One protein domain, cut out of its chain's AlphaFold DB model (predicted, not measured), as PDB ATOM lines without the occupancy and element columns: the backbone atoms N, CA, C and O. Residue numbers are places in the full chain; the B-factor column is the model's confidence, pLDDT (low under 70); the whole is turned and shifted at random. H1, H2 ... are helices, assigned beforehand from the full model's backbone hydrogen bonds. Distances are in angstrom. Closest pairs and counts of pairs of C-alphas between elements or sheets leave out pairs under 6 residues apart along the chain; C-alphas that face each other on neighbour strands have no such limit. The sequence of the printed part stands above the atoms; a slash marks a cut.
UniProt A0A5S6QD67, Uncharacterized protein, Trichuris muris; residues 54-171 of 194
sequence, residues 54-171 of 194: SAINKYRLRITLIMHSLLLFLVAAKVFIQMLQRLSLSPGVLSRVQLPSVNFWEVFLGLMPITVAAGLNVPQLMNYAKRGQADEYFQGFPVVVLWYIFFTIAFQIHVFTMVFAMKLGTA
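Overview. This is residues 54 to 171 of the 194 residues of an uncharacterized protein of Trichuris muris (UniProt A0A5S6QD67). Two long helices, H1 and H5, run opposite ways and form a narrow V, meeting toward the end that holds residues 54 and 171 and spreading toward the other end. The short helices H2 and H3 lie over one side of the V's opening, with H3 packed on H5, and H4 sits beyond them at the wide end. The printed part has 118 residues with five named helices, in the order H1, H2, H3, H4, H5, and no named strand, and its class is all helix. It is loose, with a radius of gyration of the C-alphas of 17.3 A, and spans 49 by 40 by 23 A.

Along the chain. H1, the longest helix, covers residues 54 to 86 and measures 47.1 A, from C-alpha 54 at (13.926, 40.067, 20.835) to C-alpha 86 at (-29.504, 21.939, 18.881). H5, residues 143 to 171, measures 42.2 A and ends with C-alpha 171 at (11.740, 46.266, 19.030). H3 is residues 111 to 120, 14.6 A long, and H4 is residues 122 to 131, 13.9 A long. H2, residues 104 to 107, measures 5.8 A.

Arrangement. H1 and H5 touch, and their closest C-alphas, those of Leu 61 and Phe 164, are 5.8 A apart. They run opposite ways at a tilt of 36 degrees, only just steep. H3 touches H5 with a shallow tilt of 24 degrees, opposite ways; the closest C-alphas are those of Ile 114 and Phe 151, 6.1 A apart, and H5 touches H3 with residues 148 to 158 alone. H2 touches H3, closest at the C-alphas of Glu 106 and Pro 113, 5.9 A apart. H1 and H2 are near each other, with 7 pairs of C-alphas within 10 A. H4 and H5 form a helical hairpin and only just touch, with 3 pairs of C-alphas within 8 A, closest at Leu 125 and Val 144, 6.1 A, and H5 touches H4 with residues 144 to 145 alone. Their tilt is a steep 40 degrees, opposite ways. H3 and H4 meet only through their link. H1 is apart from H3 and H4, and H2 from H4 and H5. The helix packing is mostly crossed, but only just. In H1, H3, H4 and H5 every O i to N i+4 pair is within hydrogen-bond range, and H2 is too short for such a pair.

Size, cuts and confidence. The two C-alphas farthest apart, those of Gly 92 and Ala 171, are 52.6 A apart, while the first and last printed C-alphas, of Ser 54 and Ala 171, are 6.8 A apart. The printed part has no cut. The links H1 to H2, of 17 residues, and H4 to H5, of 11, are long; in the latter, residues 137 to 138 pair antiparallel with residues 141 to 142. The links H2 to H3 and H3 to H4 are tight. The mean pLDDT of the printed part is 82.1, and 13 residues are under 70: residue 95, residues 98 to 99, residue 101 and residues 104 to 112.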
ATOM      1  N   SER A  54      14.787  40.440  21.962       83.31
ATOM      2  CA  SER A  54      13.926  40.067  20.835       83.31
ATOM      3  C   SER A  54      13.628  38.564  20.801       83.31
ATOM      4  O   SER A  54      12.479  38.162  20.601       83.31
ATOM      5  N   ALA A  55      14.637  37.717  21.029       84.19
ATOM      6  CA  ALA A  55      14.473  36.264  21.053       84.19
ATOM      7  C   ALA A  55      13.585  35.808  22.225       84.19
ATOM      8  O   ALA A  55      12.653  35.021  22.028       84.19
ATOM      9  N   ILE A  56      13.827  36.349  23.425       83.94
ATOM     10  CA  ILE A  56      13.044  36.036  24.628       83.94
ATOM     11  C   ILE A  56      11.592  36.490  24.457       83.94
ATOM     12  O   ILE A  56      10.671  35.720  24.738       83.94
ATOM     13  N   ASN A  57      11.363  37.715  23.981       83.75
ATOM     14  CA  ASN A  57      10.011  38.247  23.818       83.75
ATOM     15  C   ASN A  57       9.230  37.505  22.717       83.75
ATOM     16  O   ASN A  57       8.039  37.250  22.881       83.75
ATOM     17  N   LYS A  58       9.898  37.067  21.640       85.31
ATOM     18  CA  LYS A  58       9.285  36.238  20.585       85.31
ATOM     19  C   LYS A  58       8.854  34.866  21.105       85.31
ATOM     20  O   LYS A  58       7.772  34.397  20.755       85.31
ATOM     21  N   TYR A  59       9.673  34.226  21.941       85.81
ATOM     22  CA  TYR A  59       9.306  32.960  22.583       85.81
ATOM     23  C   TYR A  59       8.126  33.132  23.550       85.81
ATOM     24  O   TYR A  59       7.160  32.373  23.475       85.81
ATOM     25  N   ARG A  60       8.155  34.175  24.390       85.50
ATOM     26  CA  ARG A  60       7.058  34.508  25.315       85.50
ATOM     27  C   ARG A  60       5.747  34.759  24.572       85.50
ATOM     28  O   ARG A  60       4.747  34.142  24.915       85.50
ATOM     29  N   LEU A  61       5.773  35.569  23.510       88.56
ATOM     30  CA  LEU A  61       4.596  35.844  22.682       88.56
ATOM     31  C   LEU A  61       4.017  34.568  22.059       88.56
ATOM     32  O   LEU A  61       2.803  34.407  22.040       88.56
ATOM     33  N   ARG A  62       4.863  33.644  21.582       87.25
ATOM     34  CA  ARG A  62       4.402  32.356  21.038       87.25
ATOM     35  C   ARG A  62       3.673  31.522  22.085       87.25
ATOM     36  O   ARG A  62       2.607  31.002  21.783       87.25
ATOM     37  N   ILE A  63       4.212  31.418  23.301       88.38
ATOM     38  CA  ILE A  63       3.527  30.702  24.386       88.38
ATOM     39  C   ILE A  63       2.195  31.375  24.704       88.38
ATOM     40  O   ILE A  63       1.179  30.691  24.773       88.38
ATOM     41  N   THR A  64       2.172  32.700  24.872       88.62
ATOM     42  CA  THR A  64       0.928  33.402  25.211       88.62
ATOM     43  C   THR A  64      -0.110  33.283  24.092       88.62
ATOM     44  O   THR A  64      -1.280  33.077  24.390       88.62
ATOM     45  N   LEU A  65       0.310  33.295  22.821       88.56
ATOM     46  CA  LEU A  65      -0.566  33.012  21.681       88.56
ATOM     47  C   LEU A  65      -1.107  31.585  21.704       88.56
ATOM     48  O   LEU A  65      -2.286  31.402  21.445       88.56
ATOM     49  N   ILE A  66      -0.294  30.580  22.041       91.38
ATOM     50  CA  ILE A  66      -0.775  29.196  22.177       91.38
ATOM     51  C   ILE A  66      -1.815  29.104  23.296       91.38
ATOM     52  O   ILE A  66      -2.878  28.534  23.081       91.38
ATOM     53  N   MET A  67      -1.547  29.703  24.461       87.56
ATOM     54  CA  MET A  67      -2.495  29.725  25.584       87.56
ATOM     55  C   MET A  67      -3.793  30.452  25.219       87.56
ATOM     56  O   MET A  67      -4.881  29.992  25.556       87.56
ATOM     57  N   HIS A  68      -3.688  31.561  24.490       89.19
ATOM     58  CA  HIS A  68      -4.834  32.310  23.992       89.19
ATOM     59  C   HIS A  68      -5.638  31.511  22.952       89.19
ATOM     60  O   HIS A  68      -6.860  31.431  23.051       89.19
ATOM     61  N   SER A  69      -4.970  30.844  22.008       88.62
ATOM     62  CA  SER A  69      -5.612  29.943  21.043       88.62
ATOM     63  C   SER A  69      -6.291  28.754  21.724       88.62
ATOM     64  O   SER A  69      -7.373  28.354  21.308       88.62
ATOM     65  N   LEU A  70      -5.699  28.207  22.790       90.81
ATOM     66  CA  LEU A  70      -6.293  27.129  23.587       90.81
ATOM     67  C   LEU A  70      -7.558  27.624  24.307       90.81
ATOM     68  O   LEU A  70      -8.588  26.957  24.276       90.81
ATOM     69  N   LEU A  71      -7.523  28.830  24.879       86.62
ATOM     70  CA  LEU A  71      -8.698  29.468  25.477       86.62
ATOM     71  C   LEU A  71      -9.838  29.639  24.458       86.62
ATOM     72  O   LEU A  71     -10.980  29.283  24.749       86.62
ATOM     73  N   LEU A  72      -9.526  30.138  23.257       84.88
ATOM     74  CA  LEU A  72     -10.495  30.260  22.164       84.88
ATOM     75  C   LEU A  72     -11.042  28.897  21.741       84.88
ATOM     76  O   LEU A  72     -12.242  28.764  21.512       84.88
ATOM     77  N   PHE A  73     -10.187  27.875  21.690       89.19
ATOM     78  CA  PHE A  73     -10.599  26.509  21.393       89.19
ATOM     79  C   PHE A  73     -11.579  25.959  22.440       89.19
ATOM     80  O   PHE A  73     -12.559  25.329  22.060       89.19
ATOM     81  N   LEU A  74     -11.385  26.233  23.736       87.81
ATOM     82  CA  LEU A  74     -12.319  25.803  24.788       87.81
ATOM     83  C   LEU A  74     -13.695  26.471  24.656       87.81
ATOM     84  O   LEU A  74     -14.719  25.795  24.769       87.81
ATOM     85  N   VAL A  75     -13.729  27.777  24.377       83.69
ATOM     86  CA  VAL A  75     -14.990  28.500  24.138       83.69
ATOM     87  C   VAL A  75     -15.668  27.973  22.871       83.69
ATOM     88  O   VAL A  75     -16.854  27.656  22.899       83.69
ATOM     89  N   ALA A  76     -14.912  27.785  21.786       85.12
ATOM     90  CA  ALA A  76     -15.424  27.215  20.544       85.12
ATOM     91  C   ALA A  76     -15.950  25.785  20.737       85.12
ATOM     92  O   ALA A  76     -17.008  25.457  20.212       85.12
ATOM     93  N   ALA A  77     -15.271  24.953  21.529       87.06
ATOM     94  CA  ALA A  77     -15.718  23.604  21.857       87.06
ATOM     95  C   ALA A  77     -17.028  23.618  22.663       87.06
ATOM     96  O   ALA A  77     -17.940  22.859  22.339       87.06
ATOM     97  N   LYS A  78     -17.170  24.515  23.655       84.25
ATOM     98  CA  LYS A  78     -18.438  24.717  24.388       84.25
ATOM     99  C   LYS A  78     -19.575  25.077  23.423       84.25
ATOM    100  O   LYS A  78     -20.626  24.438  23.449       84.25
ATOM    101  N   VAL A  79     -19.351  26.064  22.549       84.12
ATOM    102  CA  VAL A  79     -20.325  26.502  21.531       84.12
ATOM    103  C   VAL A  79     -20.667  25.364  20.572       84.12
ATOM    104  O   VAL A  79     -21.835  25.145  20.258       84.12
ATOM    105  N   PHE A  80     -19.663  24.604  20.144       86.06
ATOM    106  CA  PHE A  80     -19.821  23.476  19.237       86.06
ATOM    107  C   PHE A  80     -20.676  22.365  19.849       86.06
ATOM    108  O   PHE A  80     -21.613  21.899  19.205       86.06
ATOM    109  N   ILE A  81     -20.427  21.988  21.108       84.44
ATOM    110  CA  ILE A  81     -21.249  21.000  21.825       84.44
ATOM    111  C   ILE A  81     -22.705  21.468  21.894       84.44
ATOM    112  O   ILE A  81     -23.613  20.690  21.597       84.44
ATOM    113  N   GLN A  82     -22.937  22.742  22.219       80.06
ATOM    114  CA  GLN A  82     -24.295  23.278  22.279       80.06
ATOM    115  C   GLN A  82     -24.966  23.315  20.894       80.06
ATOM    116  O   GLN A  82     -26.160  23.040  20.775       80.06
ATOM    117  N   MET A  83     -24.210  23.605  19.834       84.38
ATOM    118  CA  MET A  83     -24.701  23.553  18.455       84.38
ATOM    119  C   MET A  83     -25.091  22.123  18.048       84.38
ATOM    120  O   MET A  83     -26.153  21.925  17.459       84.38
ATOM    121  N   LEU A  84     -24.293  21.114  18.416       84.81
ATOM    122  CA  LEU A  84     -24.612  19.700  18.178       84.81
ATOM    123  C   LEU A  84     -25.884  19.255  18.912       84.81
ATOM    124  O   LEU A  84     -26.681  18.508  18.346       84.81
ATOM    125  N   GLN A  85     -26.085  19.728  20.147       80.56
ATOM    126  CA  GLN A  85     -27.308  19.473  20.914       80.56
ATOM    127  C   GLN A  85     -28.539  20.102  20.242       80.56
ATOM    128  O   GLN A  85     -29.593  19.472  20.205       80.56
ATOM    129  N   ARG A  86     -28.412  21.298  19.645       80.75
ATOM    130  CA  ARG A  86     -29.504  21.939  18.881       80.75
ATOM    131  C   ARG A  86     -29.843  21.219  17.576       80.75
ATOM    132  O   ARG A  86     -30.994  21.239  17.160       80.75
ATOM    133  N   LEU A  87     -28.852  20.609  16.929       84.25
ATOM    134  CA  LEU A  87     -29.016  19.874  15.669       84.25
ATOM    135  C   LEU A  87     -29.487  18.420  15.871       84.25
ATOM    136  O   LEU A  87     -29.576  17.678  14.899       84.25
ATOM    137  N   SER A  88     -29.758  17.995  17.111       77.88
ATOM    138  CA  SER A  88     -30.118  16.610  17.471       77.88
ATOM    139  C   SER A  88     -29.061  15.561  17.086       77.88
ATOM    140  O   SER A  88     -29.335  14.364  17.104       77.88
ATOM    141  N   LEU A  89     -27.833  15.992  16.769       78.19
ATOM    142  CA  LEU A  89     -26.714  15.135  16.363       78.19
ATOM    143  C   LEU A  89     -25.832  14.721  17.553       78.19
ATOM    144  O   LEU A  89     -24.741  14.188  17.359       78.19
ATOM    145  N   SER A  90     -26.258  14.987  18.794       75.19
ATOM    146  CA  SER A  90     -25.440  14.709  19.975       75.19
ATOM    147  C   SER A  90     -25.398  13.205  20.293       75.19
ATOM    148  O   SER A  90     -26.449  12.619  20.571       75.19
ATOM    149  N   PRO A  91     -24.209  12.578  20.356       75.69
ATOM    150  CA  PRO A  91     -24.046  11.247  20.930       75.69
ATOM    151  C   PRO A  91     -24.643  11.184  22.341       75.69
ATOM    152  O   PRO A  91     -24.531  12.149  23.097       75.69
ATOM    153  N   GLY A  92     -25.191  10.032  22.746       74.19
ATOM    154  CA  GLY A  92     -25.847   9.849  24.054       74.19
ATOM    155  C   GLY A  92     -24.980  10.137  25.296       74.19
ATOM    156  O   GLY A  92     -25.489  10.177  26.415       74.19
ATOM    157  N   VAL A  93     -23.668  10.318  25.119       75.06
ATOM    158  CA  VAL A  93     -22.721  10.765  26.154       75.06
ATOM    159  C   VAL A  93     -22.774  12.288  26.332       75.06
ATOM    160  O   VAL A  93     -22.798  12.779  27.456       75.06
ATOM    161  N   LEU A  94     -22.839  13.036  25.228       73.00
ATOM    162  CA  LEU A  94     -22.840  14.504  25.206       73.00
ATOM    163  C   LEU A  94     -24.195  15.097  25.607       73.00
ATOM    164  O   LEU A  94     -24.247  16.216  26.107       73.00
ATOM    165  N   SER A  95     -25.288  14.352  25.444       68.06
ATOM    166  CA  SER A  95     -26.620  14.763  25.908       68.06
ATOM    167  C   SER A  95     -26.780  14.729  27.434       68.06
ATOM    168  O   SER A  95     -27.662  15.392  27.967       68.06
ATOM    169  N   ARG A  96     -25.914  14.005  28.160       75.19
ATOM    170  CA  ARG A  96     -25.903  13.993  29.640       75.19
ATOM    171  C   ARG A  96     -25.194  15.205  30.237       75.19
ATOM    172  O   ARG A  96     -25.345  15.487  31.422       75.19
ATOM    173  N   VAL A  97     -24.393  15.893  29.431       73.88
ATOM    174  CA  VAL A  97     -23.618  17.051  29.856       73.88
ATOM    175  C   VAL A  97     -24.530  18.281  29.798       73.88
ATOM    176  O   VAL A  97     -24.742  18.867  28.737       73.88
ATOM    177  N   GLN A  98     -25.090  18.650  30.952       66.44
ATOM    178  CA  GLN A  98     -25.853  19.887  31.130       66.44
ATOM    179  C   GLN A  98     -24.867  21.056  31.231       66.44
ATOM    180  O   GLN A  98     -24.283  21.299  32.286       66.44
ATOM    181  N   LEU A  99     -24.622  21.733  30.108       67.44
ATOM    182  CA  LEU A  99     -23.840  22.967  30.082       67.44
ATOM    183  C   LEU A  99     -24.778  24.173  30.175       67.44
ATOM    184  O   LEU A  99     -25.823  24.173  29.518       67.44
ATOM    185  N   PRO A 100     -24.393  25.213  30.932       70.56
ATOM    186  CA  PRO A 100     -25.138  26.461  30.963       70.56
ATOM    187  C   PRO A 100     -25.186  27.068  29.559       70.56
ATOM    188  O   PRO A 100     -24.215  26.975  28.791       70.56
ATOM    189  N   SER A 101     -26.327  27.659  29.202       68.88
ATOM    190  CA  SER A 101     -26.564  28.149  27.846       68.88
ATOM    191  C   SER A 101     -25.525  29.194  27.441       68.88
ATOM    192  O   SER A 101     -25.272  30.129  28.197       68.88
ATOM    193  N   VAL A 102     -24.930  29.063  26.250       70.38
ATOM    194  CA  VAL A 102     -24.036  30.100  25.720       70.38
ATOM    195  C   VAL A 102     -24.848  31.350  25.396       70.38
ATOM    196  O   VAL A 102     -25.818  31.295  24.634       70.38
ATOM    197  N   ASN A 103     -24.419  32.484  25.942       72.06
ATOM    198  CA  ASN A 103     -24.972  33.786  25.601       72.06
ATOM    199  C   ASN A 103     -24.329  34.338  24.322       72.06
ATOM    200  O   ASN A 103     -23.145  34.135  24.069       72.06
ATOM    201  N   PHE A 104     -25.084  35.113  23.541       67.25
ATOM    202  CA  PHE A 104     -24.601  35.703  22.282       67.25
ATOM    203  C   PHE A 104     -23.301  36.517  22.445       67.25
ATOM    204  O   PHE A 104     -22.415  36.476  21.595       67.25
ATOM    205  N   TRP A 105     -23.144  37.203  23.580       65.38
ATOM    206  CA  TRP A 105     -21.976  38.033  23.885       65.38
ATOM    207  C   TRP A 105     -20.686  37.236  24.130       65.38
ATOM    208  O   TRP A 105     -19.601  37.794  23.990       65.38
ATOM    209  N   GLU A 106     -20.780  35.939  24.444       67.31
ATOM    210  CA  GLU A 106     -19.617  35.053  24.633       67.31
ATOM    211  C   GLU A 106     -18.905  34.716  23.309       67.31
ATOM    212  O   GLU A 106     -17.785  34.214  23.328       67.31
ATOM    213  N   VAL A 107     -19.537  34.995  22.161       65.44
ATOM    214  CA  VAL A 107     -19.044  34.620  20.822       65.44
ATOM    215  C   VAL A 107     -18.168  35.709  20.187       65.44
ATOM    216  O   VAL A 107     -17.440  35.442  19.230       65.44
ATOM    217  N   PHE A 108     -18.183  36.937  20.714       68.94
ATOM    218  CA  PHE A 108     -17.278  37.977  20.224       68.94
ATOM    219  C   PHE A 108     -15.815  37.609  20.541       68.94
ATOM    220  O   PHE A 108     -15.512  36.985  21.556       68.94
ATOM    221  N   LEU A 109     -14.878  38.010  19.678       64.75
ATOM    222  CA  LEU A 109     -13.448  37.730  19.836       64.75
ATOM    223  C   LEU A 109     -12.743  38.944  20.465       64.75
ATOM    224  O   LEU A 109     -12.693  40.006  19.849       64.75
ATOM    225  N   GLY A 110     -12.188  38.807  21.678       67.38
ATOM    226  CA  GLY A 110     -11.271  39.803  22.258       67.38
ATOM    227  C   GLY A 110     -11.436  40.100  23.756       67.38
ATOM    228  O   GLY A 110     -12.017  39.327  24.513       67.38
ATOM    229  N   LEU A 111     -10.933  41.268  24.177       67.56
ATOM    230  CA  LEU A 111     -11.035  41.800  25.548       67.56
ATOM    231  C   LEU A 111     -12.461  42.275  25.893       67.56
ATOM    232  O   LEU A 111     -12.942  42.054  27.000       67.56
ATOM    233  N   MET A 112     -13.139  42.889  24.918       69.62
ATOM    234  CA  MET A 112     -14.527  43.371  24.996       69.62
ATOM    235  C   MET A 112     -15.526  42.314  25.514       69.62
ATOM    236  O   MET A 112     -16.236  42.592  26.479       69.62
ATOM    237  N   PRO A 113     -15.573  41.094  24.951       71.38
ATOM    238  CA  PRO A 113     -16.488  40.053  25.414       71.38
ATOM    239  C   PRO A 113     -16.199  39.609  26.850       71.38
ATOM    240  O   PRO A 113     -17.141  39.360  27.589       71.38
ATOM    241  N   ILE A 114     -14.933  39.603  27.291       80.12
ATOM    242  CA  ILE A 114     -14.580  39.285  28.687       80.12
ATOM    243  C   ILE A 114     -15.146  40.351  29.633       80.12
ATOM    244  O   ILE A 114     -15.762  40.019  30.643       80.12
ATOM    245  N   THR A 115     -14.975  41.635  29.301       77.69
ATOM    246  CA  THR A 115     -15.457  42.738  30.146       77.69
ATOM    247  C   THR A 115     -16.979  42.861  30.151       77.69
ATOM    248  O   THR A 115     -17.569  43.095  31.204       77.69
ATOM    249  N   VAL A 116     -17.629  42.654  29.000       80.50
ATOM    250  CA  VAL A 116     -19.095  42.692  28.883       80.50
ATOM    251  C   VAL A 116     -19.718  41.485  29.585       80.50
ATOM    252  O   VAL A 116     -20.653  41.657  30.363       80.50
ATOM    253  N   ALA A 117     -19.173  40.280  29.389       79.38
ATOM    254  CA  ALA A 117     -19.654  39.079  30.068       79.38
ATOM    255  C   ALA A 117     -19.480  39.174  31.590       79.38
ATOM    256  O   ALA A 117     -20.394  38.811  32.327       79.38
ATOM    257  N   ALA A 118     -18.354  39.704  32.080       83.06
ATOM    258  CA  ALA A 118     -18.185  39.961  33.508       83.06
ATOM    259  C   ALA A 118     -19.244  40.953  34.019       83.06
ATOM    260  O   ALA A 118     -19.937  40.649  34.986       83.06
ATOM    261  N   GLY A 119     -19.435  42.081  33.323       84.12
ATOM    262  CA  GLY A 119     -20.406  43.120  33.684       84.12
ATOM    263  C   GLY A 119     -21.851  42.618  33.780       84.12
ATOM    264  O   GLY A 119     -22.533  42.888  34.768       84.12
ATOM    265  N   LEU A 120     -22.303  41.836  32.798       82.62
ATOM    266  CA  LEU A 120     -23.663  41.280  32.783       82.62
ATOM    267  C   LEU A 120     -23.901  40.247  33.893       82.62
ATOM    268  O   LEU A 120     -25.026  40.112  34.368       82.62
ATOM    269  N   ASN A 121     -22.850  39.562  34.349       84.25
ATOM    270  CA  ASN A 121     -22.928  38.582  35.434       84.25
ATOM    271  C   ASN A 121     -22.718  39.203  36.832       84.25
ATOM    272  O   ASN A 121     -22.776  38.489  37.835       84.25
ATOM    273  N   VAL A 122     -22.482  40.521  36.944       86.69
ATOM    274  CA  VAL A 122     -22.340  41.217  38.244       86.69
ATOM    275  C   VAL A 122     -23.579  41.065  39.133       86.69
ATOM    276  O   VAL A 122     -23.400  40.768  40.315       86.69
ATOM    277  N   PRO A 123     -24.826  41.214  38.639       86.44
ATOM    278  CA  PRO A 123     -26.007  41.037  39.481       86.44
ATOM    279  C   PRO A 123     -26.108  39.622  40.061       86.44
ATOM    280  O   PRO A 123     -26.421  39.475  41.238       86.44
ATOM    281  N   GLN A 124     -25.770  38.592  39.277       84.75
ATOM    282  CA  GLN A 124     -25.761  37.195  39.732       84.75
ATOM    283  C   GLN A 124     -24.700  36.969  40.815       84.75
ATOM    284  O   GLN A 124     -24.986  36.370  41.852       84.75
ATOM    285  N   LEU A 125     -23.491  37.510  40.626       86.12
ATOM    286  CA  LEU A 125     -22.429  37.418  41.631       86.12
ATOM    287  C   LEU A 125     -22.809  38.164  42.916       86.12
ATOM    288  O   LEU A 125     -22.564  37.675  44.014       86.12
ATOM    289  N   MET A 126     -23.431  39.336  42.787       86.69
ATOM    290  CA  MET A 126     -23.898  40.137  43.915       86.69
ATOM    291  C   MET A 126     -25.014  39.428  44.687       86.69
ATOM    292  O   MET A 126     -25.022  39.441  45.917       86.69
ATOM    293  N   ASN A 127     -25.945  38.792  43.975       86.69
ATOM    294  CA  ASN A 127     -27.005  37.996  44.581       86.69
ATOM    295  C   ASN A 127     -26.423  36.793  45.328       86.69
ATOM    296  O   ASN A 127     -26.798  36.573  46.478       86.69
ATOM    297  N   TYR A 128     -25.449  36.096  44.738       87.69
ATOM    298  CA  TYR A 128     -24.717  35.021  45.405       87.69
ATOM    299  C   TYR A 128     -23.974  35.517  46.654       87.69
ATOM    300  O   TYR A 128     -24.106  34.923  47.721       87.69
ATOM    301  N   ALA A 129     -23.266  36.645  46.569       88.62
ATOM    302  CA  ALA A 129     -22.527  37.214  47.696       88.62
ATOM    303  C   ALA A 129     -23.442  37.665  48.850       88.62
ATOM    304  O   ALA A 129     -23.071  37.537  50.014       88.62
ATOM    305  N   LYS A 130     -24.634  38.192  48.540       91.00
ATOM    306  CA  LYS A 130     -25.591  38.683  49.546       91.00
ATOM    307  C   LYS A 130     -26.486  37.593  50.128       91.00
ATOM    308  O   LYS A 130     -26.835  37.667  51.300       91.00
ATOM    309  N   ARG A 131     -26.925  36.636  49.307       86.81
ATOM    310  CA  ARG A 131     -27.938  35.629  49.675       86.81
ATOM    311  C   ARG A 131     -27.354  34.236  49.895       86.81
ATOM    312  O   ARG A 131     -28.047  33.376  50.423       86.81
ATOM    313  N   GLY A 132     -26.118  33.988  49.464       84.00
ATOM    314  CA  GLY A 132     -25.476  32.670  49.513       84.00
ATOM    315  C   GLY A 132     -26.038  31.648  48.518       84.00
ATOM    316  O   GLY A 132     -25.627  30.491  48.542       84.00
ATOM    317  N   GLN A 133     -26.966  32.047  47.645       79.38
ATOM    318  CA  GLN A 133     -27.622  31.172  46.671       79.38
ATOM    319  C   GLN A 133     -27.171  31.526  45.255       79.38
ATOM    320  O   GLN A 133     -27.154  32.701  44.889       79.38
ATOM    321  N   ALA A 134     -26.771  30.516  44.484       81.25
ATOM    322  CA  ALA A 134     -26.428  30.669  43.075       81.25
ATOM    323  C   ALA A 134     -27.593  30.195  42.203       81.25
ATOM    324  O   ALA A 134     -28.259  29.219  42.543       81.25
ATOM    325  N   ASP A 135     -27.807  30.868  41.073       78.25
ATOM    326  CA  ASP A 135     -28.860  30.498  40.120       78.25
ATOM    327  C   ASP A 135     -28.545  29.163  39.426       78.25
ATOM    328  O   ASP A 135     -29.437  28.371  39.136       78.25
ATOM    329  N   GLU A 136     -27.256  28.880  39.213       82.25
ATOM    330  CA  GLU A 136     -26.777  27.658  38.576       82.25
ATOM    331  C   GLU A 136     -25.618  27.029  39.359       82.25
ATOM    332  O   GLU A 136     -24.670  27.703  39.783       82.25
ATOM    333  N   TYR A 137     -25.673  25.702  39.492       83.81
ATOM    334  CA  TYR A 137     -24.636  24.887  40.114       83.81
ATOM    335  C   TYR A 137     -24.068  23.891  39.106       83.81
ATOM    336  O   TYR A 137     -24.804  23.185  38.420       83.81
ATOM    337  N   PHE A 138     -22.744  23.779  39.065       82.94
ATOM    338  CA  PHE A 138     -22.027  22.758  38.319       82.94
ATOM    339  C   PHE A 138     -21.322  21.850  39.321       82.94
ATOM    340  O   PHE A 138     -20.403  22.278  40.016       82.94
ATOM    341  N   GLN A 139     -21.786  20.601  39.435       83.88
ATOM    342  CA  GLN A 139     -21.240  19.604  40.374       83.88
ATOM    343  C   GLN A 139     -21.217  20.080  41.844       83.88
ATOM    344  O   GLN A 139     -20.314  19.741  42.602       83.88
ATOM    345  N   GLY A 140     -22.201  20.891  42.246       82.88
ATOM    346  CA  GLY A 140     -22.284  21.470  43.593       82.88
ATOM    347  C   GLY A 140     -21.504  22.774  43.780       82.88
ATOM    348  O   GLY A 140     -21.660  23.423  44.811       82.88
ATOM    349  N   PHE A 141     -20.731  23.216  42.782       84.62
ATOM    350  CA  PHE A 141     -20.067  24.517  42.799       84.62
ATOM    351  C   PHE A 141     -20.907  25.588  42.094       84.62
ATOM    352  O   PHE A 141     -21.480  25.315  41.038       84.62
ATOM    353  N   PRO A 142     -20.972  26.818  42.630       88.88
ATOM    354  CA  PRO A 142     -21.696  27.916  42.000       88.88
ATOM    355  C   PRO A 142     -21.032  28.306  40.672       88.88
ATOM    356  O   PRO A 142     -19.873  28.731  40.634       88.88
ATOM    357  N   VAL A 143     -21.786  28.198  39.576       86.75
ATOM    358  CA  VAL A 143     -21.303  28.439  38.203       86.75
ATOM    359  C   VAL A 143     -20.773  29.862  38.037       86.75
ATOM    360  O   VAL A 143     -19.742  30.069  37.399       86.75
ATOM    361  N   VAL A 144     -21.415  30.836  38.686       86.19
ATOM    362  CA  VAL A 144     -20.992  32.244  38.658       86.19
ATOM    363  C   VAL A 144     -19.555  32.430  39.157       86.19
ATOM    364  O   VAL A 144     -18.783  33.159  38.543       86.19
ATOM    365  N   VAL A 145     -19.136  31.722  40.210       87.94
ATOM    366  CA  VAL A 145     -17.772  31.845  40.754       87.94
ATOM    367  C   VAL A 145     -16.747  31.263  39.780       87.94
ATOM    368  O   VAL A 145     -15.712  31.881  39.528       87.94
ATOM    369  N   LEU A 146     -17.057  30.109  39.179       88.06
ATOM    370  CA  LEU A 146     -16.207  29.476  38.168       88.06
ATOM    371  C   LEU A 146     -16.007  30.389  36.950       88.06
ATOM    372  O   LEU A 146     -14.880  30.528  36.467       88.06
ATOM    373  N   TRP A 147     -17.065  31.071  36.498       84.38
ATOM    374  CA  TRP A 147     -16.975  32.043  35.407       84.38
ATOM    375  C   TRP A 147     -16.069  33.223  35.736       84.38
ATOM    376  O   TRP A 147     -15.270  33.621  34.893       84.38
ATOM    377  N   TYR A 148     -16.118  33.756  36.956       86.62
ATOM    378  CA  TYR A 148     -15.237  34.859  37.349       86.62
ATOM    379  C   TYR A 148     -13.763  34.438  37.442       86.62
ATOM    380  O   TYR A 148     -12.882  35.182  36.997       86.62
ATOM    381  N   ILE A 149     -13.472  33.228  37.930       89.69
ATOM    382  CA  ILE A 149     -12.107  32.672  37.895       89.69
ATOM    383  C   ILE A 149     -11.629  32.554  36.442       89.69
ATOM    384  O   ILE A 149     -10.536  33.006  36.101       89.69
ATOM    385  N   PHE A 150     -12.472  32.028  35.556       87.44
ATOM    386  CA  PHE A 150     -12.164  31.949  34.132       87.44
ATOM    387  C   PHE A 150     -11.929  33.333  33.499       87.44
ATOM    388  O   PHE A 150     -10.922  33.525  32.817       87.44
ATOM    389  N   PHE A 151     -12.798  34.317  33.755       87.06
ATOM    390  CA  PHE A 151     -12.674  35.672  33.206       87.06
ATOM    391  C   PHE A 151     -11.396  36.373  33.663       87.06
ATOM    392  O   PHE A 151     -10.739  37.025  32.853       87.06
ATOM    393  N   THR A 152     -11.001  36.213  34.929       87.88
ATOM    394  CA  THR A 152      -9.749  36.801  35.434       87.88
ATOM    395  C   THR A 152      -8.513  36.197  34.769       87.88
ATOM    396  O   THR A 152      -7.629  36.945  34.346       87.88
ATOM    397  N   ILE A 153      -8.465  34.873  34.583       89.50
ATOM    398  CA  ILE A 153      -7.373  34.200  33.859       89.50
ATOM    399  C   ILE A 153      -7.358  34.631  32.384       89.50
ATOM    400  O   ILE A 153      -6.309  34.993  31.845       89.50
ATOM    401  N   ALA A 154      -8.523  34.645  31.734       86.81
ATOM    402  CA  ALA A 154      -8.672  35.063  30.343       86.81
ATOM    403  C   ALA A 154      -8.209  36.512  30.124       86.81
ATOM    404  O   ALA A 154      -7.497  36.800  29.156       86.81
ATOM    405  N   PHE A 155      -8.573  37.411  31.042       87.19
ATOM    406  CA  PHE A 155      -8.145  38.805  31.042       87.19
ATOM    407  C   PHE A 155      -6.622  38.925  31.187       87.19
ATOM    408  O   PHE A 155      -5.990  39.622  30.393       87.19
ATOM    409  N   GLN A 156      -6.009  38.195  32.128       90.62
ATOM    410  CA  GLN A 156      -4.550  38.190  32.310       90.62
ATOM    411  C   GLN A 156      -3.813  37.741  31.040       90.62
ATOM    412  O   GLN A 156      -2.880  38.413  30.594       90.62
ATOM    413  N   ILE A 157      -4.252  36.643  30.416       88.56
ATOM    414  CA  ILE A 157      -3.657  36.128  29.170       88.56
ATOM    415  C   ILE A 157      -3.784  37.156  28.035       88.56
ATOM    416  O   ILE A 157      -2.832  37.356  27.272       88.56
ATOM    417  N   HIS A 158      -4.923  37.843  27.934       87.69
ATOM    418  CA  HIS A 158      -5.129  38.904  26.947       87.69
ATOM    419  C   HIS A 158      -4.183  40.087  27.156       87.69
ATOM    420  O   HIS A 158      -3.507  40.513  26.215       87.69
ATOM    421  N   VAL A 159      -4.103  40.594  28.389       88.00
ATOM    422  CA  VAL A 159      -3.229  41.720  28.737       88.00
ATOM    423  C   VAL A 159      -1.769  41.367  28.446       88.00
ATOM    424  O   VAL A 159      -1.062  42.162  27.826       88.00
ATOM    425  N   PHE A 160      -1.317  40.158  28.794       87.75
ATOM    426  CA  PHE A 160       0.044  39.718  28.477       87.75
ATOM    427  C   PHE A 160       0.296  39.590  26.976       87.75
ATOM    428  O   PHE A 160       1.346  40.033  26.505       87.75
ATOM    429  N   THR A 161      -0.662  39.053  26.215       87.12
ATOM    430  CA  THR A 161      -0.560  38.986  24.748       87.12
ATOM    431  C   THR A 161      -0.366  40.383  24.162       87.12
ATOM    432  O   THR A 161       0.550  40.594  23.365       87.12
ATOM    433  N   MET A 162      -1.160  41.360  24.612       85.62
ATOM    434  CA  MET A 162      -1.075  42.742  24.139       85.62
ATOM    435  C   MET A 162       0.250  43.406  24.537       85.62
ATOM    436  O   MET A 162       0.909  44.016  23.696       85.62
ATOM    437  N   VAL A 163       0.701  43.244  25.785       87.88
ATOM    438  CA  VAL A 163       1.980  43.803  26.258       87.88
ATOM    439  C   VAL A 163       3.168  43.229  25.487       87.88
ATOM    440  O   VAL A 163       4.046  43.986  25.067       87.88
ATOM    441  N   PHE A 164       3.221  41.914  25.271       86.31
ATOM    442  CA  PHE A 164       4.320  41.306  24.520       86.31
ATOM    443  C   PHE A 164       4.282  41.673  23.040       86.31
ATOM    444  O   PHE A 164       5.348  41.919  22.467       86.31
ATOM    445  N   ALA A 165       3.091  41.782  22.446       84.81
ATOM    446  CA  ALA A 165       2.924  42.283  21.087       84.81
ATOM    447  C   ALA A 165       3.437  43.727  20.956       84.81
ATOM    448  O   ALA A 165       4.231  44.003  20.057       84.81
ATOM    449  N   MET A 166       3.085  44.617  21.894       84.81
ATOM    450  CA  MET A 166       3.593  45.994  21.928       84.81
ATOM    451  C   MET A 166       5.119  46.034  22.056       84.81
ATOM    452  O   MET A 166       5.777  46.711  21.270       84.81
ATOM    453  N   LYS A 167       5.699  45.256  22.982       82.88
ATOM    454  CA  LYS A 167       7.161  45.181  23.170       82.88
ATOM    455  C   LYS A 167       7.898  44.676  21.927       82.88
ATOM    456  O   LYS A 167       8.992  45.150  21.626       82.88
ATOM    457  N   LEU A 168       7.314  43.722  21.197       81.25
ATOM    458  CA  LEU A 168       7.902  43.213  19.959       81.25
ATOM    459  C   LEU A 168       7.776  44.242  18.830       81.25
ATOM    460  O   LEU A 168       8.745  44.476  18.114       81.25
ATOM    461  N   GLY A 169       6.622  44.907  18.732       81.38
ATOM    462  CA  GLY A 169       6.393  46.000  17.791       81.38
ATOM    463  C   GLY A 169       7.399  47.134  17.974       81.38
ATOM    464  O   GLY A 169       8.007  47.568  17.001       81.38
ATOM    465  N   THR A 170       7.667  47.551  19.214       78.50
ATOM    466  CA  THR A 170       8.690  48.572  19.497       78.50
ATOM    467  C   THR A 170      10.111  48.110  19.177       78.50
ATOM    468  O   THR A 170      10.923  48.924  18.758       78.50
ATOM    469  N   ALA A 171      10.417  46.818  19.338       75.50
ATOM    470  CA  ALA A 171      11.740  46.266  19.030       75.50
ATOM    471  C   ALA A 171      11.993  46.112  17.519       75.50
ATOM    472  O   ALA A 171      13.139  45.988  17.094       75.50
TER     473      ALA A 171